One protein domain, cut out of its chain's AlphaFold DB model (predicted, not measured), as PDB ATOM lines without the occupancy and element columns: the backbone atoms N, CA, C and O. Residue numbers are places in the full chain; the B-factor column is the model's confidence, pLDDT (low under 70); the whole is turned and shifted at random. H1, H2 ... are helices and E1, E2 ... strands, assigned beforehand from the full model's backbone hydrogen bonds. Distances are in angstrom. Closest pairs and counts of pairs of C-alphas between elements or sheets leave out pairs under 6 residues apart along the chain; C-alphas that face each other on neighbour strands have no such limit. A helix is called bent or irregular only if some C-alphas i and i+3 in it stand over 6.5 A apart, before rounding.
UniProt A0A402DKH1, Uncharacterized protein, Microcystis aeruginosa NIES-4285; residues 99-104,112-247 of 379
ATOM      1  N   ALA A  99      -3.767  25.215  36.118       36.88
ATOM      2  CA  ALA A  99      -2.863  24.971  35.006       36.88
ATOM      3  C   ALA A  99      -1.486  25.555  35.306       36.88
ATOM      4  O   ALA A  99      -1.342  26.739  35.628       36.88
ATOM      5  N   SER A 100      -0.464  24.718  35.199       39.03
ATOM      6  CA  SER A 100       0.911  25.164  35.346       39.03
ATOM      7  C   SER A 100       1.444  25.597  33.982       39.03
ATOM      8  O   SER A 100       1.160  24.963  32.971       39.03
ATOM      9  N   LEU A 101       2.271  26.646  33.925       41.75
ATOM     10  CA  LEU A 101       3.281  26.676  32.865       41.75
ATOM     11  C   LEU A 101       4.113  25.415  33.081       41.75
ATOM     12  O   LEU A 101       4.802  25.331  34.105       41.75
ATOM     13  N   LYS A 102       4.011  24.431  32.177       42.62
ATOM     14  CA  LYS A 102       4.870  23.244  32.211       42.62
ATOM     15  C   LYS A 102       6.316  23.734  32.366       42.62
ATOM     16  O   LYS A 102       6.880  24.318  31.446       42.62
ATOM     17  N   ASN A 103       6.874  23.508  33.560       37.34
ATOM     18  CA  ASN A 103       8.170  23.971  34.079       37.34
ATOM     19  C   ASN A 103       8.249  25.367  34.729       37.34
ATOM     20  O   ASN A 103       9.035  26.216  34.313       37.34
ATOM     21  N   HIS A 104       7.653  25.525  35.914       34.12
ATOM     22  CA  HIS A 104       8.153  26.513  36.888       34.12
ATOM     23  C   HIS A 104       9.583  26.219  37.405       34.12
ATOM     24  O   HIS A 104      10.187  27.095  38.014       34.12
ATOM     25  N   PHE A 112      11.013  26.303  21.147       51.09
ATOM     26  CA  PHE A 112      11.393  25.428  20.043       51.09
ATOM     27  C   PHE A 112      12.174  24.196  20.507       51.09
ATOM     28  O   PHE A 112      12.027  23.131  19.908       51.09
ATOM     29  N   GLU A 113      12.979  24.300  21.569       59.25
ATOM     30  CA  GLU A 113      13.601  23.121  22.186       59.25
ATOM     31  C   GLU A 113      12.529  22.205  22.767       59.25
ATOM     32  O   GLU A 113      12.521  21.012  22.473       59.25
ATOM     33  N   ARG A 114      11.557  22.770  23.493       62.97
ATOM     34  CA  ARG A 114      10.408  22.010  23.998       62.97
ATOM     35  C   ARG A 114       9.629  21.352  22.861       62.97
ATOM     36  O   ARG A 114       9.357  20.159  22.937       62.97
ATOM     37  N   TYR A 115       9.327  22.093  21.798       67.69
ATOM     38  CA  TYR A 115       8.608  21.555  20.643       67.69
ATOM     39  C   TYR A 115       9.317  20.340  20.022       67.69
ATOM     40  O   TYR A 115       8.669  19.380  19.611       67.69
ATOM     41  N   ARG A 116      10.656  20.363  19.969       67.50
ATOM     42  CA  ARG A 116      11.468  19.245  19.462       67.50
ATOM     43  C   ARG A 116      11.531  18.064  20.430       67.50
ATOM     44  O   ARG A 116      11.596  16.927  19.973       67.50
ATOM     45  N   GLU A 117      11.557  18.328  21.737       79.31
ATOM     46  CA  GLU A 117      11.619  17.301  22.784       79.31
ATOM     47  C   GLU A 117      10.296  16.542  22.940       79.31
ATOM     48  O   GLU A 117      10.308  15.342  23.220       79.31
ATOM     49  N   VAL A 118       9.157  17.221  22.768       82.50
ATOM     50  CA  VAL A 118       7.848  16.577  22.892       82.50
ATOM     51  C   VAL A 118       7.554  15.744  21.650       82.50
ATOM     52  O   VAL A 118       7.632  16.252  20.529       82.50
ATOM     53  N   PRO A 119       7.191  14.465  21.824       88.25
ATOM     54  CA  PRO A 119       6.999  13.562  20.697       88.25
ATOM     55  C   PRO A 119       5.696  13.819  19.928       88.25
ATOM     56  O   PRO A 119       5.631  13.510  18.738       88.25
ATOM     57  N   LEU A 120       4.668  14.363  20.586       91.31
ATOM     58  CA  LEU A 120       3.346  14.578  20.004       91.31
ATOM     59  C   LEU A 120       2.801  15.973  20.293       91.31
ATOM     60  O   LEU A 120       3.080  16.597  21.310       91.31
ATOM     61  N   HIS A 121       1.937  16.421  19.405       86.88
ATOM     62  CA  HIS A 121       1.301  17.722  19.457       86.88
ATOM     63  C   HIS A 121      -0.177  17.555  19.136       86.88
ATOM     64  O   HIS A 121      -0.527  16.676  18.347       86.88
ATOM     65  N   GLY A 122      -1.045  18.365  19.740       88.31
ATOM     66  CA  GLY A 122      -2.481  18.263  19.508       88.31
ATOM     67  C   GLY A 122      -3.226  19.589  19.586       88.31
ATOM     68  O   GLY A 122      -2.833  20.488  20.318       88.31
ATOM     69  N   ILE A 123      -4.325  19.712  18.852       85.44
ATOM     70  CA  ILE A 123      -5.220  20.875  18.878       85.44
ATOM     71  C   ILE A 123      -6.673  20.402  18.863       85.44
ATOM     72  O   ILE A 123      -7.005  19.423  18.195       85.44
ATOM     73  N   PHE A 124      -7.536  21.092  19.606       86.12
ATOM     74  CA  PHE A 124      -8.980  20.910  19.492       86.12
ATOM     75  C   PHE A 124      -9.495  21.737  18.314       86.12
ATOM     76  O   PHE A 124      -9.317  22.953  18.280       86.12
ATOM     77  N   LEU A 125     -10.139  21.077  17.360       84.12
ATOM     78  CA  LEU A 125     -10.814  21.697  16.228       84.12
ATOM     79  C   LEU A 125     -12.316  21.653  16.500       84.12
ATOM     80  O   LEU A 125     -12.905  20.583  16.561       84.12
ATOM     81  N   TYR A 126     -12.912  22.816  16.709       82.75
ATOM     82  CA  TYR A 126     -14.329  23.006  17.003       82.75
ATOM     83  C   TYR A 126     -14.777  24.357  16.433       82.75
ATOM     84  O   TYR A 126     -13.935  25.232  16.191       82.75
ATOM     85  N   THR A 127     -16.061  24.513  16.154       76.31
ATOM     86  CA  THR A 127     -16.644  25.772  15.679       76.31
ATOM     87  C   THR A 127     -17.282  26.529  16.838       76.31
ATOM     88  O   THR A 127     -17.453  26.001  17.937       76.31
ATOM     89  N   SER A 128     -17.672  27.772  16.583       72.81
ATOM     90  CA  SER A 128     -18.518  28.558  17.486       72.81
ATOM     91  C   SER A 128     -19.895  27.933  17.782       72.81
ATOM     92  O   SER A 128     -20.604  28.436  18.647       72.81
ATOM     93  N   GLU A 129     -20.280  26.845  17.105       74.62
ATOM     94  CA  GLU A 129     -21.511  26.087  17.375       74.62
ATOM     95  C   GLU A 129     -21.306  24.990  18.445       74.62
ATOM     96  O   GLU A 129     -22.274  24.459  18.987       74.62
ATOM     97  N   ASP A 130     -20.055  24.674  18.797       76.38
ATOM     98  CA  ASP A 130     -19.676  23.559  19.673       76.38
ATOM     99  C   ASP A 130     -19.430  23.999  21.140       76.38
ATOM    100  O   ASP A 130     -18.402  23.670  21.749       76.38
ATOM    101  N   ASP A 131     -20.381  24.722  21.748       76.31
ATOM    102  CA  ASP A 131     -20.273  25.294  23.111       76.31
ATOM    103  C   ASP A 131     -19.828  24.268  24.176       76.31
ATOM    104  O   ASP A 131     -19.140  24.589  25.151       76.31
ATOM    105  N   ASN A 132     -20.219  23.001  24.016       78.88
ATOM    106  CA  ASN A 132     -19.868  21.920  24.937       78.88
ATOM    107  C   ASN A 132     -18.361  21.620  24.954       78.88
ATOM    108  O   ASN A 132     -17.805  21.332  26.021       78.88
ATOM    109  N   ILE A 133     -17.694  21.716  23.800       81.69
ATOM    110  CA  ILE A 133     -16.250  21.497  23.673       81.69
ATOM    111  C   ILE A 133     -15.492  22.659  24.303       81.69
ATOM    112  O   ILE A 133     -14.597  22.429  25.123       81.69
ATOM    113  N   GLU A 134     -15.881  23.897  23.983       78.38
ATOM    114  CA  GLU A 134     -15.272  25.090  24.575       78.38
ATOM    115  C   GLU A 134     -15.365  25.030  26.107       78.38
ATOM    116  O   GLU A 134     -14.356  25.143  26.816       78.38
ATOM    117  N   ASN A 135     -16.564  24.749  26.625       78.81
ATOM    118  CA  ASN A 135     -16.802  24.612  28.055       78.81
ATOM    119  C   ASN A 135     -15.975  23.483  28.674       78.81
ATOM    120  O   ASN A 135     -15.413  23.668  29.758       78.81
ATOM    121  N   TYR A 136     -15.862  22.328  28.015       82.19
ATOM    122  CA  TYR A 136     -15.036  21.230  28.508       82.19
ATOM    123  C   TYR A 136     -13.566  21.646  28.644       82.19
ATOM    124  O   TYR A 136     -12.968  21.411  29.699       82.19
ATOM    125  N   ILE A 137     -12.993  22.293  27.622       79.62
ATOM    126  CA  ILE A 137     -11.586  22.715  27.628       79.62
ATOM    127  C   ILE A 137     -11.346  23.744  28.737       79.62
ATOM    128  O   ILE A 137     -10.417  23.578  29.531       79.62
ATOM    129  N   LEU A 138     -12.200  24.769  28.839       74.75
ATOM    130  CA  LEU A 138     -12.051  25.837  29.832       74.75
ATOM    131  C   LEU A 138     -12.103  25.312  31.271       74.75
ATOM    132  O   LEU A 138     -11.263  25.694  32.086       74.75
ATOM    133  N   HIS A 139     -13.049  24.423  31.582       76.25
ATOM    134  CA  HIS A 139     -13.246  23.926  32.947       76.25
ATOM    135  C   HIS A 139     -12.268  22.811  33.344       76.25
ATOM    136  O   HIS A 139     -12.044  22.599  34.535       76.25
ATOM    137  N   ASN A 140     -11.671  22.101  32.380       75.50
ATOM    138  CA  ASN A 140     -10.820  20.935  32.650       75.50
ATOM    139  C   ASN A 140      -9.347  21.137  32.256       75.50
ATOM    140  O   ASN A 140      -8.576  20.175  32.273       75.50
ATOM    141  N   TRP A 141      -8.921  22.364  31.935       77.00
ATOM    142  CA  TRP A 141      -7.575  22.627  31.414       77.00
ATOM    143  C   TRP A 141      -6.440  22.125  32.318       77.00
ATOM    144  O   TRP A 141      -5.529  21.465  31.829       77.00
ATOM    145  N   GLY A 142      -6.506  22.340  33.637       65.81
ATOM    146  CA  GLY A 142      -5.476  21.832  34.557       65.81
ATOM    147  C   GLY A 142      -5.340  20.300  34.531       65.81
ATOM    148  O   GLY A 142      -4.236  19.755  34.623       65.81
ATOM    149  N   ALA A 143      -6.453  19.589  34.328       73.00
ATOM    150  CA  ALA A 143      -6.445  18.139  34.170       73.00
ATOM    151  C   ALA A 143      -5.874  17.719  32.808       73.00
ATOM    152  O   ALA A 143      -5.089  16.773  32.757       73.00
ATOM    153  N   LEU A 144      -6.221  18.423  31.725       76.56
ATOM    154  CA  LEU A 144      -5.675  18.192  30.380       76.56
ATOM    155  C   LEU A 144      -4.157  18.427  30.331       76.56
ATOM    156  O   LEU A 144      -3.416  17.609  29.783       76.56
ATOM    157  N   ASP A 145      -3.685  19.499  30.966       72.56
ATOM    158  CA  ASP A 145      -2.265  19.836  31.098       72.56
ATOM    159  C   ASP A 145      -1.496  18.711  31.807       72.56
ATOM    160  O   ASP A 145      -0.530  18.158  31.273       72.56
ATOM    161  N   THR A 146      -2.008  18.269  32.959       74.50
ATOM    162  CA  THR A 146      -1.427  17.159  33.731       74.50
ATOM    163  C   THR A 146      -1.446  15.844  32.948       74.50
ATOM    164  O   THR A 146      -0.480  15.076  32.965       74.50
ATOM    165  N   LEU A 147      -2.550  15.556  32.258       79.44
ATOM    166  CA  LEU A 147      -2.742  14.328  31.494       79.44
ATOM    167  C   LEU A 147      -1.753  14.241  30.321       79.44
ATOM    168  O   LEU A 147      -1.139  13.190  30.121       79.44
ATOM    169  N   SER A 148      -1.553  15.359  29.621       82.56
ATOM    170  CA  SER A 148      -0.674  15.484  28.456       82.56
ATOM    171  C   SER A 148       0.822  15.478  28.813       82.56
ATOM    172  O   SER A 148       1.613  14.801  28.151       82.56
ATOM    173  N   GLY A 149       1.210  16.129  29.917       79.94
ATOM    174  CA  GLY A 149       2.544  16.016  30.520       79.94
ATOM    175  C   GLY A 149       3.702  16.276  29.544       79.94
ATOM    176  O   GLY A 149       3.688  17.229  28.772       79.94
ATOM    177  N   GLU A 150       4.737  15.437  29.562       85.00
ATOM    178  CA  GLU A 150       5.864  15.539  28.616       85.00
ATOM    179  C   GLU A 150       5.640  14.777  27.302       85.00
ATOM    180  O   GLU A 150       6.496  14.795  26.424       85.00
ATOM    181  N   TYR A 151       4.485  14.127  27.158       88.62
ATOM    182  CA  TYR A 151       4.203  13.203  26.063       88.62
ATOM    183  C   TYR A 151       3.453  13.852  24.907       88.62
ATOM    184  O   TYR A 151       3.549  13.379  23.780       88.62
ATOM    185  N   CYS A 152       2.674  14.894  25.183       90.12
ATOM    186  CA  CYS A 152       1.946  15.636  24.169       90.12
ATOM    187  C   CYS A 152       1.729  17.076  24.640       90.12
ATOM    188  O   CYS A 152       1.399  17.296  25.809       90.12
ATOM    189  N   ASP A 153       1.907  18.051  23.753       84.25
ATOM    190  CA  ASP A 153       1.525  19.438  24.017       84.25
ATOM    191  C   ASP A 153       0.207  19.750  23.296       84.25
ATOM    192  O   ASP A 153       0.070  19.543  22.090       84.25
ATOM    193  N   ILE A 154      -0.787  20.205  24.067       83.06
ATOM    194  CA  ILE A 154      -2.100  20.610  23.559       83.06
ATOM    195  C   ILE A 154      -2.078  22.122  23.344       83.06
ATOM    196  O   ILE A 154      -1.809  22.878  24.277       83.06
ATOM    197  N   TYR A 155      -2.393  22.559  22.132       75.56
ATOM    198  CA  TYR A 155      -2.413  23.960  21.739       75.56
ATOM    199  C   TYR A 155      -3.853  24.482  21.747       75.56
ATOM    200  O   TYR A 155      -4.678  23.999  20.973       75.56
ATOM    201  N   PRO A 156      -4.186  25.462  22.600       66.81
ATOM    202  CA  PRO A 156      -5.443  26.185  22.492       66.81
ATOM    203  C   PRO A 156      -5.376  27.200  21.338       66.81
ATOM    204  O   PRO A 156      -4.429  27.986  21.265       66.81
ATOM    205  N   SER A 157      -6.389  27.237  20.467       66.75
ATOM    206  CA  SER A 157      -6.531  28.328  19.496       66.75
ATOM    207  C   SER A 157      -7.183  29.541  20.152       66.75
ATOM    208  O   SER A 157      -8.353  29.518  20.533       66.75
ATOM    209  N   LEU A 158      -6.430  30.636  20.254       57.28
ATOM    210  CA  LEU A 158      -6.957  31.919  20.728       57.28
ATOM    211  C   LEU A 158      -8.009  32.513  19.775       57.28
ATOM    212  O   LEU A 158      -8.824  33.318  20.216       57.28
ATOM    213  N   GLY A 159      -7.975  32.139  18.490       56.19
ATOM    214  CA  GLY A 159      -8.970  32.546  17.499       56.19
ATOM    215  C   GLY A 159     -10.326  31.894  17.765       56.19
ATOM    216  O   GLY A 159     -11.328  32.604  17.848       56.19
ATOM    217  N   GLN A 160     -10.328  30.582  18.019       57.19
ATOM    218  CA  GLN A 160     -11.543  29.815  18.323       57.19
ATOM    219  C   GLN A 160     -12.182  30.245  19.654       57.19
ATOM    220  O   GLN A 160     -13.380  30.473  19.702       57.19
ATOM    221  N   PHE A 161     -11.400  30.502  20.713       54.28
ATOM    222  CA  PHE A 161     -11.936  31.012  21.997       54.28
ATOM    223  C   PHE A 161     -12.568  32.411  21.945       54.28
ATOM    224  O   PHE A 161     -13.155  32.877  22.923       54.28
ATOM    225  N   HIS A 162     -12.375  33.142  20.854       51.78
ATOM    226  CA  HIS A 162     -12.909  34.489  20.690       51.78
ATOM    227  C   HIS A 162     -13.863  34.600  19.500       51.78
ATOM    228  O   HIS A 162     -14.220  35.724  19.141       51.78
ATOM    229  N   ASN A 163     -14.268  33.470  18.907       55.44
ATOM    230  CA  ASN A 163     -15.099  33.409  17.702       55.44
ATOM    231  C   ASN A 163     -14.519  34.253  16.551       55.44
ATOM    232  O   ASN A 163     -15.244  34.908  15.806       55.44
ATOM    233  N   LEU A 164     -13.185  34.319  16.462       46.19
ATOM    234  CA  LEU A 164     -12.459  35.043  15.414       46.19
ATOM    235  C   LEU A 164     -11.999  34.117  14.284       46.19
ATOM    236  O   LEU A 164     -11.701  34.609  13.200       46.19
ATOM    237  N   GLU A 165     -11.894  32.819  14.568       59.62
ATOM    238  CA  GLU A 165     -11.510  31.754  13.641       59.62
ATOM    239  C   GLU A 165     -12.309  30.501  14.011       59.62
ATOM    240  O   GLU A 165     -12.393  30.174  15.195       59.62
ATOM    241  N   ASP A 166     -12.844  29.789  13.024       64.44
ATOM    242  CA  ASP A 166     -13.524  28.505  13.221       64.44
ATOM    243  C   ASP A 166     -12.647  27.340  12.745       64.44
ATOM    244  O   ASP A 166     -11.694  27.512  11.981       64.44
ATOM    245  N   ALA A 167     -12.983  26.107  13.143       66.38
ATOM    246  CA  ALA A 167     -12.316  24.908  12.623       66.38
ATOM    247  C   ALA A 167     -12.282  24.854  11.080       66.38
ATOM    248  O   ALA A 167     -11.330  24.320  10.503       66.38
ATOM    249  N   TYR A 168     -13.273  25.455  10.412       65.12
ATOM    250  CA  TYR A 168     -13.311  25.609   8.957       65.12
ATOM    251  C   TYR A 168     -12.090  26.364   8.411       65.12
ATOM    252  O   TYR A 168     -11.462  25.898   7.457       65.12
ATOM    253  N   ASP A 169     -11.674  27.450   9.067       63.44
ATOM    254  CA  ASP A 169     -10.495  28.226   8.670       63.44
ATOM    255  C   ASP A 169      -9.214  27.388   8.779       63.44
ATOM    256  O   ASP A 169      -8.316  27.485   7.937       63.44
ATOM    257  N   TYR A 170      -9.125  26.519   9.789       66.38
ATOM    258  CA  TYR A 170      -7.986  25.618   9.972       66.38
ATOM    259  C   TYR A 170      -7.936  24.555   8.871       66.38
ATOM    260  O   TYR A 170      -6.869  24.325   8.294       66.38
ATOM    261  N   ILE A 171      -9.076  23.950   8.527       64.88
ATOM    262  CA  ILE A 171      -9.185  22.938   7.462       64.88
ATOM    263  C   ILE A 171      -8.810  23.535   6.095       64.88
ATOM    264  O   ILE A 171      -8.068  22.920   5.320       64.88
ATOM    265  N   GLU A 172      -9.249  24.762   5.804       60.53
ATOM    266  CA  GLU A 172      -8.924  25.433   4.545       60.53
ATOM    267  C   GLU A 172      -7.458  25.872   4.448       60.53
ATOM    268  O   GLU A 172      -6.879  25.855   3.353       60.53
ATOM    269  N   ASN A 173      -6.821  26.233   5.565       56.34
ATOM    270  CA  ASN A 173      -5.505  26.875   5.546       56.34
ATOM    271  C   ASN A 173      -4.334  25.957   5.935       56.34
ATOM    272  O   ASN A 173      -3.202  26.204   5.501       56.34
ATOM    273  N   LEU A 174      -4.557  24.870   6.682       59.66
ATOM    274  CA  LEU A 174      -3.487  23.957   7.088       59.66
ATOM    275  C   LEU A 174      -3.284  22.818   6.085       59.66
ATOM    276  O   LEU A 174      -4.032  21.845   6.023       59.66
ATOM    277  N   ASN A 175      -2.166  22.881   5.359       52.75
ATOM    278  CA  ASN A 175      -1.730  21.811   4.451       52.75
ATOM    279  C   ASN A 175      -1.548  20.452   5.148       52.75
ATOM    280  O   ASN A 175      -1.617  19.423   4.484       52.75
ATOM    281  N   VAL A 176      -1.282  20.451   6.457       52.41
ATOM    282  CA  VAL A 176      -1.190  19.233   7.270       52.41
ATOM    283  C   VAL A 176      -2.560  18.566   7.392       52.41
ATOM    284  O   VAL A 176      -2.647  17.379   7.107       52.41
ATOM    285  N   LEU A 177      -3.632  19.320   7.669       56.69
ATOM    286  CA  LEU A 177      -5.002  18.791   7.725       56.69
ATOM    287  C   LEU A 177      -5.450  18.232   6.370       56.69
ATOM    288  O   LEU A 177      -5.953  17.114   6.303       56.69
ATOM    289  N   LYS A 178      -5.131  18.928   5.274       57.38
ATOM    290  CA  LYS A 178      -5.421  18.469   3.900       57.38
ATOM    291  C   LYS A 178      -4.720  17.169   3.494       57.38
ATOM    292  O   LYS A 178      -5.122  16.544   2.520       57.38
ATOM    293  N   ARG A 179      -3.633  16.793   4.178       53.06
ATOM    294  CA  ARG A 179      -2.871  15.557   3.917       53.06
ATOM    295  C   ARG A 179      -3.325  14.385   4.782       53.06
ATOM    296  O   ARG A 179      -2.839  13.273   4.591       53.06
ATOM    297  N   THR A 180      -4.216  14.630   5.733       55.84
ATOM    298  CA  THR A 180      -4.705  13.609   6.657       55.84
ATOM    299  C   THR A 180      -5.927  12.892   6.095       55.84
ATOM    300  O   THR A 180      -6.583  13.396   5.188       55.84
ATOM    301  N   ARG A 181      -6.282  11.734   6.671       52.19
ATOM    302  CA  ARG A 181      -7.597  11.090   6.481       52.19
ATOM    303  C   ARG A 181      -8.710  11.863   7.216       52.19
ATOM    304  O   ARG A 181      -9.557  11.249   7.857       52.19
ATOM    305  N   PHE A 182      -8.661  13.190   7.204       54.31
ATOM    306  CA  PHE A 182      -9.797  14.015   7.586       54.31
ATOM    307  C   PHE A 182     -10.785  13.926   6.429       54.31
ATOM    308  O   PHE A 182     -10.467  14.347   5.316       54.31
ATOM    309  N   ILE A 183     -11.902  13.240   6.660       53.56
ATOM    310  CA  ILE A 183     -12.749  12.775   5.564       53.56
ATOM    311  C   ILE A 183     -13.791  13.845   5.230       53.56
ATOM    312  O   ILE A 183     -13.938  14.152   4.052       53.56
ATOM    313  N   GLU A 184     -14.416  14.506   6.213       65.56
ATOM    314  CA  GLU A 184     -15.527  15.441   5.971       65.56
ATOM    315  C   GLU A 184     -15.734  16.448   7.122       65.56
ATOM    316  O   GLU A 184     -15.412  16.163   8.276       65.56
ATOM    317  N   TYR A 185     -16.347  17.608   6.834       70.25
ATOM    318  CA  TYR A 185     -16.770  18.592   7.849       70.25
ATOM    319  C   TYR A 185     -17.752  18.018   8.883       70.25
ATOM    320  O   TYR A 185     -17.813  18.519  10.000       70.25
ATOM    321  N   SER A 186     -18.473  16.950   8.525       69.69
ATOM    322  CA  SER A 186     -19.375  16.184   9.397       69.69
ATOM    323  C   SER A 186     -18.671  15.525  10.589       69.69
ATOM    324  O   SER A 186     -19.332  15.061  11.510       69.69
ATOM    325  N   GLN A 187     -17.337  15.459  10.575       73.88
ATOM    326  CA  GLN A 187     -16.531  14.873  11.645       73.88
ATOM    327  C   GLN A 187     -16.057  15.901  12.682       73.88
ATOM    328  O   GLN A 187     -15.261  15.546  13.552       73.88
ATOM    329  N   LEU A 188     -16.458  17.170  12.552       78.50
ATOM    330  CA  LEU A 188     -16.258  18.186  13.583       78.50
ATOM    331  C   LEU A 188     -17.339  18.059  14.672       78.50
ATOM    332  O   LEU A 188     -18.467  17.691  14.342       78.50
ATOM    333  N   PRO A 189     -17.023  18.406  15.932       85.88
ATOM    334  CA  PRO A 189     -15.709  18.809  16.454       85.88
ATOM    335  C   PRO A 189     -14.729  17.630  16.610       85.88
ATOM    336  O   PRO A 189     -15.081  16.476  16.411       85.88
ATOM    337  N   GLY A 190     -13.468  17.880  16.969       88.12
ATOM    338  CA  GLY A 190     -12.505  16.801  17.207       88.12
ATOM    339  C   GLY A 190     -11.129  17.222  17.708       88.12
ATOM    340  O   GLY A 190     -10.815  18.403  17.846       88.12
ATOM    341  N   LEU A 191     -10.279  16.234  17.993       89.75
ATOM    342  CA  LEU A 191      -8.873  16.435  18.342       89.75
ATOM    343  C   LEU A 191      -7.984  16.036  17.174       89.75
ATOM    344  O   LEU A 191      -7.991  14.891  16.724       89.75
ATOM    345  N   PHE A 192      -7.149  16.965  16.744       87.62
ATOM    346  CA  PHE A 192      -6.147  16.721  15.729       87.62
ATOM    347  C   PHE A 192      -4.765  16.568  16.354       87.62
ATOM    348  O   PHE A 192      -4.335  17.449  17.094       87.62
ATOM    349  N   PHE A 193      -4.059  15.488  16.026       90.00
ATOM    350  CA  PHE A 193      -2.722  15.180  16.527       90.00
ATOM    351  C   PHE A 193      -1.696  15.102  15.403       90.00
ATOM    352  O   PHE A 193      -1.998  14.624  14.307       90.00
ATOM    353  N   TRP A 194      -0.456  15.490  15.700       87.56
ATOM    354  CA  TRP A 194       0.682  15.304  14.807       87.56
ATOM    355  C   TRP A 194       1.986  15.037  15.565       87.56
ATOM    356  O   TRP A 194       2.113  15.355  16.747       87.56
ATOM    357  N   ASP A 195       2.958  14.440  14.877       83.94
ATOM    358  CA  ASP A 195       4.328  14.275  15.368       83.94
ATOM    359  C   ASP A 195       5.337  15.116  14.567       83.94
ATOM    360  O   ASP A 195       5.025  15.706  13.528       83.94
ATOM    361  N   ASN A 196       6.585  15.148  15.039       78.62
ATOM    362  CA  ASN A 196       7.680  15.878  14.386       78.62
ATOM    363  C   ASN A 196       8.085  15.288  13.017       78.62
ATOM    364  O   ASN A 196       8.838  15.922  12.279       78.62
ATOM    365  N   SER A 197       7.599  14.092  12.671       77.50
ATOM    366  CA  SER A 197       7.814  13.443  11.368       77.50
ATOM    367  C   SER A 197       6.693  13.751  10.368       77.50
ATOM    368  O   SER A 197       6.769  13.331   9.214       77.50
ATOM    369  N   GLY A 198       5.665  14.493  10.789       73.81
ATOM    370  CA  GLY A 198       4.506  14.825   9.969       73.81
ATOM    371  C   GLY A 198       3.472  13.704   9.869       73.81
ATOM    372  O   GLY A 198       2.582  13.804   9.025       73.81
ATOM    373  N   ASN A 199       3.558  12.658  10.702       81.12
ATOM    374  CA  ASN A 199       2.442  11.733  10.868       81.12
ATOM    375  C   ASN A 199       1.344  12.423  11.666       81.12
ATOM    376  O   ASN A 199       1.609  13.270  12.519       81.12
ATOM    377  N   THR A 200       0.107  12.032  11.403       86.50
ATOM    378  CA  THR A 200      -1.065  12.740  11.908       86.50
ATOM    379  C   THR A 200      -2.209  11.784  12.184       86.50
ATOM    380  O   THR A 200      -2.362  10.801  11.459       86.50
ATOM    381  N   GLU A 201      -3.064  12.116  13.142       87.88
ATOM    382  CA  GLU A 201      -4.321  11.405  13.380       87.88
ATOM    383  C   GLU A 201      -5.399  12.385  13.839       87.88
ATOM    384  O   GLU A 201      -5.106  13.360  14.529       87.88
ATOM    385  N   TYR A 202      -6.647  12.119  13.460       87.06
ATOM    386  CA  TYR A 202      -7.794  12.930  13.857       87.06
ATOM    387  C   TYR A 202      -8.798  12.082  14.633       87.06
ATOM    388  O   TYR A 202      -9.200  11.015  14.167       87.06
ATOM    389  N   ILE A 203      -9.213  12.556  15.804       87.94
ATOM    390  CA  ILE A 203     -10.216  11.924  16.658       87.94
ATOM    391  C   ILE A 203     -11.492  12.765  16.587       87.94
ATOM    392  O   ILE A 203     -11.497  13.852  17.166       87.94
ATOM    393  N   PRO A 204     -12.548  12.309  15.892       84.44
ATOM    394  CA  PRO A 204     -13.826  13.004  15.934       84.44
ATOM    395  C   PRO A 204     -14.390  12.976  17.359       84.44
ATOM    396  O   PRO A 204     -14.201  12.011  18.100       84.44
ATOM    397  N   LEU A 205     -15.058  14.056  17.731       84.12
ATOM    398  CA  LEU A 205     -15.943  14.154  18.878       84.12
ATOM    399  C   LEU A 205     -17.350  14.358  18.313       84.12
ATOM    400  O   LEU A 205     -17.531  15.132  17.379       84.12
ATOM    401  N   GLU A 206     -18.352  13.664  18.843       73.56
ATOM    402  CA  GLU A 206     -19.724  13.861  18.367       73.56
ATOM    403  C   GLU A 206     -20.204  15.278  18.714       73.56
ATOM    404  O   GLU A 206     -19.913  15.777  19.805       73.56
ATOM    405  N   GLN A 207     -20.953  15.908  17.807       60.16
ATOM    406  CA  GLN A 207     -21.437  17.291  17.939       60.16
ATOM    407  C   GLN A 207     -22.272  17.500  19.223       60.16
ATOM    408  O   GLN A 207     -22.133  18.509  19.912       60.16
ATOM    409  N   ASP A 208     -23.031  16.476  19.627       61.41
ATOM    410  CA  ASP A 208     -23.843  16.457  20.851       61.41
ATOM    411  C   ASP A 208     -23.145  15.777  22.049       61.41
ATOM    412  O   ASP A 208     -23.795  15.422  23.038       61.41
ATOM    413  N   SER A 209     -21.821  15.574  21.985       61.97
ATOM    414  CA  SER A 209     -21.082  14.868  23.038       61.97
ATOM    415  C   SER A 209     -21.279  15.538  24.394       61.97
ATOM    416  O   SER A 209     -20.865  16.679  24.630       61.97
ATOM    417  N   GLN A 210     -21.813  14.782  25.351       72.75
ATOM    418  CA  GLN A 210     -21.816  15.213  26.744       72.75
ATOM    419  C   GLN A 210     -20.375  15.288  27.272       72.75
ATOM    420  O   GLN A 210     -19.493  14.531  26.858       72.75
ATOM    421  N   GLN A 211     -20.123  16.145  28.269       72.38
ATOM    422  CA  GLN A 211     -18.787  16.272  28.875       72.38
ATOM    423  C   GLN A 211     -18.206  14.935  29.375       72.38
ATOM    424  O   GLN A 211     -16.987  14.758  29.401       72.38
ATOM    425  N   SER A 212     -19.059  13.983  29.766       71.19
ATOM    426  CA  SER A 212     -18.682  12.617  30.151       71.19
ATOM    427  C   SER A 212     -18.046  11.826  29.000       71.19
ATOM    428  O   SER A 212     -17.029  11.165  29.219       71.19
ATOM    429  N   GLN A 213     -18.590  11.933  27.788       75.81
ATOM    430  CA  GLN A 213     -18.097  11.258  26.585       75.81
ATOM    431  C   GLN A 213     -16.774  11.866  26.119       75.81
ATOM    432  O   GLN A 213     -15.795  11.141  25.937       75.81
ATOM    433  N   ILE A 214     -16.685  13.202  26.074       82.19
ATOM    434  CA  ILE A 214     -15.432  13.913  25.769       82.19
ATOM    435  C   ILE A 214     -14.333  13.478  26.747       82.19
ATOM    436  O   ILE A 214     -13.216  13.142  26.353       82.19
ATOM    437  N   LYS A 215     -14.658  13.413  28.043       83.00
ATOM    438  CA  LYS A 215     -13.739  12.960  29.091       83.00
ATOM    439  C   LYS A 215     -13.276  11.520  28.883       83.00
ATOM    440  O   LYS A 215     -12.097  11.238  29.106       83.00
ATOM    441  N   PHE A 216     -14.174  10.615  28.499       82.25
ATOM    442  CA  PHE A 216     -13.843   9.218  28.221       82.25
ATOM    443  C   PHE A 216     -12.897   9.088  27.021       82.25
ATOM    444  O   PHE A 216     -11.839   8.462  27.146       82.25
ATOM    445  N   ILE A 217     -13.225   9.749  25.909       86.06
ATOM    446  CA  ILE A 217     -12.408   9.776  24.689       86.06
ATOM    447  C   ILE A 217     -11.012  10.310  25.005       86.06
ATOM    448  O   ILE A 217     -10.010   9.625  24.794       86.06
ATOM    449  N   VAL A 218     -10.935  11.500  25.608       88.50
ATOM    450  CA  VAL A 218      -9.665  12.146  25.951       88.50
ATOM    451  C   VAL A 218      -8.827  11.253  26.869       88.50
ATOM    452  O   VAL A 218      -7.649  11.031  26.602       88.50
ATOM    453  N   ARG A 219      -9.404  10.684  27.933       86.75
ATOM    454  CA  ARG A 219      -8.650   9.809  28.847       86.75
ATOM    455  C   ARG A 219      -8.106   8.569  28.148       86.75
ATOM    456  O   ARG A 219      -6.946   8.236  28.371       86.75
ATOM    457  N   THR A 220      -8.900   7.944  27.286       87.19
ATOM    458  CA  THR A 220      -8.498   6.751  26.530       87.19
ATOM    459  C   THR A 220      -7.331   7.059  25.591       87.19
ATOM    460  O   THR A 220      -6.314   6.361  25.608       87.19
ATOM    461  N   ILE A 221      -7.421   8.155  24.829       93.50
ATOM    462  CA  ILE A 221      -6.344   8.592  23.934       93.50
ATOM    463  C   ILE A 221      -5.062   8.882  24.720       93.50
ATOM    464  O   ILE A 221      -3.987   8.391  24.372       93.50
ATOM    465  N   PHE A 222      -5.150   9.651  25.804       92.31
ATOM    466  CA  PHE A 222      -3.958  10.031  26.556       92.31
ATOM    467  C   PHE A 222      -3.362   8.890  27.385       92.31
ATOM    468  O   PHE A 222      -2.154   8.888  27.626       92.31
ATOM    469  N   GLU A 223      -4.149   7.887  27.777       89.31
ATOM    470  CA  GLU A 223      -3.610   6.648  28.340       89.31
ATOM    471  C   GLU A 223      -2.732   5.919  27.311       89.31
ATOM    472  O   GLU A 223      -1.620   5.488  27.634       89.31
ATOM    473  N   ALA A 224      -3.182   5.836  26.057       91.06
ATOM    474  CA  ALA A 224      -2.397   5.247  24.977       91.06
ATOM    475  C   ALA A 224      -1.127   6.059  24.673       91.06
ATOM    476  O   ALA A 224      -0.049   5.476  24.533       91.06
ATOM    477  N   ILE A 225      -1.227   7.394  24.647       93.62
ATOM    478  CA  ILE A 225      -0.077   8.298  24.477       93.62
ATOM    479  C   ILE A 225       0.952   8.085  25.593       93.62
ATOM    480  O   ILE A 225       2.139   7.945  25.309       93.62
ATOM    481  N   ARG A 226       0.514   8.003  26.855       90.00
ATOM    482  CA  ARG A 226       1.409   7.781  28.002       90.00
ATOM    483  C   ARG A 226       2.119   6.432  27.945       90.00
ATOM    484  O   ARG A 226       3.281   6.348  28.330       90.00
ATOM    485  N   LYS A 227       1.447   5.381  27.460       89.88
ATOM    486  CA  LYS A 227       2.070   4.062  27.253       89.88
ATOM    487  C   LYS A 227       3.098   4.100  26.126       89.88
ATOM    488  O   LYS A 227       4.164   3.500  26.251       89.88
ATOM    489  N   LYS A 228       2.778   4.770  25.016       92.94
ATOM    490  CA  LYS A 228       3.679   4.895  23.870       92.94
ATOM    491  C   LYS A 228       3.346   6.154  23.052       92.94
ATOM    492  O   LYS A 228       2.376   6.118  22.290       92.94
ATOM    493  N   PRO A 229       4.154   7.227  23.135       92.69
ATOM    494  CA  PRO A 229       3.816   8.532  22.574       92.69
ATOM    495  C   PRO A 229       4.159   8.608  21.081       92.69
ATOM    496  O   PRO A 229       5.124   9.240  20.666       92.69
ATOM    497  N   VAL A 230       3.381   7.902  20.267       92.44
ATOM    498  CA  VAL A 230       3.487   7.887  18.803       92.44
ATOM    499  C   VAL A 230       2.087   7.897  18.195       92.44
ATOM    500  O   VAL A 230       1.149   7.368  18.793       92.44
ATOM    501  N   ILE A 231       1.955   8.423  16.975       91.69
ATOM    502  CA  ILE A 231       0.665   8.517  16.272       91.69
ATOM    503  C   ILE A 231      -0.028   7.152  16.143       91.69
ATOM    504  O   ILE A 231      -1.218   7.049  16.407       91.69
ATOM    505  N   SER A 232       0.712   6.073  15.864       89.62
ATOM    506  CA  SER A 232       0.120   4.724  15.760       89.62
ATOM    507  C   SER A 232      -0.569   4.231  17.044       89.62
ATOM    508  O   SER A 232      -1.475   3.402  16.967       89.62
ATOM    509  N   SER A 233      -0.182   4.728  18.225       91.31
ATOM    510  CA  SER A 233      -0.885   4.417  19.479       91.31
ATOM    511  C   SER A 233      -2.210   5.167  19.578       91.31
ATOM    512  O   SER A 233      -3.178   4.611  20.086       91.31
ATOM    513  N   ILE A 234      -2.260   6.399  19.059       92.19
ATOM    514  CA  ILE A 234      -3.488   7.196  18.944       92.19
ATOM    515  C   ILE A 234      -4.438   6.529  17.950       92.19
ATOM    516  O   ILE A 234      -5.603   6.349  18.277       92.19
ATOM    517  N   THR A 235      -3.945   6.073  16.794       88.38
ATOM    518  CA  THR A 235      -4.748   5.327  15.809       88.38
ATOM    519  C   THR A 235      -5.371   4.072  16.423       88.38
ATOM    520  O   THR A 235      -6.568   3.856  16.291       88.38
ATOM    521  N   ARG A 236      -4.606   3.277  17.180       84.75
ATOM    522  CA  ARG A 236      -5.156   2.098  17.876       84.75
ATOM    523  C   ARG A 236      -6.173   2.467  18.945       84.75
ATOM    524  O   ARG A 236      -7.167   1.772  19.100       84.75
ATOM    525  N   ALA A 237      -5.930   3.540  19.695       86.44
ATOM    526  CA  ALA A 237      -6.872   4.018  20.699       86.44
ATOM    527  C   ALA A 237      -8.152   4.567  20.055       86.44
ATOM    528  O   ALA A 237      -9.229   4.349  20.585       86.44
ATOM    529  N   LYS A 238      -8.056   5.205  18.885       86.94
ATOM    530  CA  LYS A 238      -9.196   5.595  18.050       86.94
ATOM    531  C   LYS A 238      -9.973   4.380  17.571       86.94
ATOM    532  O   LYS A 238     -11.182   4.365  17.693       86.94
ATOM    533  N   GLU A 239      -9.299   3.359  17.050       81.00
ATOM    534  CA  GLU A 239      -9.943   2.105  16.648       81.00
ATOM    535  C   GLU A 239     -10.625   1.441  17.844       81.00
ATOM    536  O   GLU A 239     -11.760   0.996  17.728       81.00
ATOM    537  N   GLN A 240      -9.983   1.438  19.017       76.81
ATOM    538  CA  GLN A 240     -10.602   1.001  20.264       76.81
ATOM    539  C   GLN A 240     -11.794   1.863  20.634       76.81
ATOM    540  O   GLN A 240     -12.786   1.300  21.044       76.81
ATOM    541  N   LEU A 241     -11.725   3.184  20.489       74.62
ATOM    542  CA  LEU A 241     -12.834   4.091  20.759       74.62
ATOM    543  C   LEU A 241     -13.972   3.915  19.773       74.62
ATOM    544  O   LEU A 241     -15.094   3.912  20.214       74.62
ATOM    545  N   ILE A 242     -13.725   3.661  18.495       66.88
ATOM    546  CA  ILE A 242     -14.776   3.310  17.535       66.88
ATOM    547  C   ILE A 242     -15.384   1.962  17.938       66.88
ATOM    548  O   ILE A 242     -16.597   1.824  18.050       66.88
ATOM    549  N   ASN A 243     -14.542   0.988  18.286       53.22
ATOM    550  CA  ASN A 243     -14.973  -0.303  18.821       53.22
ATOM    551  C   ASN A 243     -15.592  -0.199  20.235       53.22
ATOM    552  O   ASN A 243     -16.259  -1.140  20.665       53.22
ATOM    553  N   ASN A 244     -15.418   0.938  20.923       45.72
ATOM    554  CA  ASN A 244     -15.917   1.255  22.261       45.72
ATOM    555  C   ASN A 244     -17.009   2.358  22.267       45.72
ATOM    556  O   ASN A 244     -17.658   2.567  23.281       45.72
ATOM    557  N   GLU A 245     -17.321   3.008  21.153       42.66
ATOM    558  CA  GLU A 245     -18.563   3.746  20.867       42.66
ATOM    559  C   GLU A 245     -19.615   2.743  20.367       42.66
ATOM    560  O   GLU A 245     -20.801   2.859  20.650       42.66
ATOM    561  N   PHE A 246     -19.150   1.604  19.837       39.22
ATOM    562  CA  PHE A 246     -19.829   0.306  19.952       39.22
ATOM    563  C   PHE A 246     -20.006  -0.171  21.415       39.22
ATOM    564  O   PHE A 246     -20.716  -1.156  21.660       39.22
ATOM    565  N   THR A 247     -19.389   0.524  22.382       36.12
ATOM    566  CA  THR A 247     -19.552   0.354  23.827       36.12
ATOM    567  C   THR A 247     -20.114   1.572  24.563       36.12
ATOM    568  O   THR A 247     -19.711   1.859  25.691       36.12
TER     569      THR A 247
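What this domain is: This is residues 99 to 104 and 112 to 247 of the 379 residues of an uncharacterized protein of Microcystis aeruginosa NIES-4285 (UniProt A0A402DKH1). A twisted four-strand sheet has three helices, H2, H4 and H5, side by side over one face, two layers in all, while short H1 and H3 only graze the sheet. The printed part has 142 residues, with five named helices and four named strands in the order H1 E1 H2 E2 H3 E3 E4 H4 H5; the class is mixed, helices and strands. The mixed sheet runs E2 E1 E3 E4. The whole is compact, with a radius of gyration of the C-alphas of 14.3 A, and rounded, spanning 35 by 34 by 31 A.

How they stand to each other: H1, residues 112 to 117, grazes the sheet with residues 114 to 117. E1, residues 120 to 125, H2, residues 131 to 148, and E2, residues 152 to 155, form a strand-helix-strand unit, two parallel neighbour strands with a helix between, its crossover right-handed; N 155 and O 122 are 2.8 A apart. H2 is irregular, with C-alphas 139 and 142 8.2 A apart. H3, residues 167 to 173, grazes the sheet with residues 167 to 171. E3, residues 190 to 195, is antiparallel to E1, with N 125 and O 190 2.8 A apart, and forms a hairpin with E4, residues 200 to 204, with N 191 and O 203 2.8 A apart. H4, residues 211 to 227, touches H2 at a shallow tilt of 27 degrees, the same way; the closest C-alphas, of Tyr 136 and Gln 211, are 6.2 A apart. H5, residues 231 to 245, forms a helical hairpin with H4, only just at a steep tilt, 36 degrees; their closest C-alphas, of Ile 221 and Ala 237, are 5.6 A apart. Every O i to N i+4 pair is within hydrogen-bond range in H1, H3, H4 and H5; in H2, 12 of 14 are.

Where its parts are: C-alpha 112, where H1 begins, is at (11.393, 25.428, 20.043), and C-alpha 245, where H5 ends, at (-18.563, 3.746, 20.867). From first to last C-alpha, H2 is 22.6 A long, H4 24.2 A and H5 20.3 A.

The domain as a whole: The two C-alphas farthest apart, of His 104 and Phe 246, are 41.9 A apart. Residues 105 to 111 are not printed, and C-alphas 104 and 112 are 17.2 A apart across this cut. The links E2 to H3 and H3 to E3 are long. The pLDDT is under 70 at 51 residues, among them 99 to 104, 156 to 184 and 242 to 247.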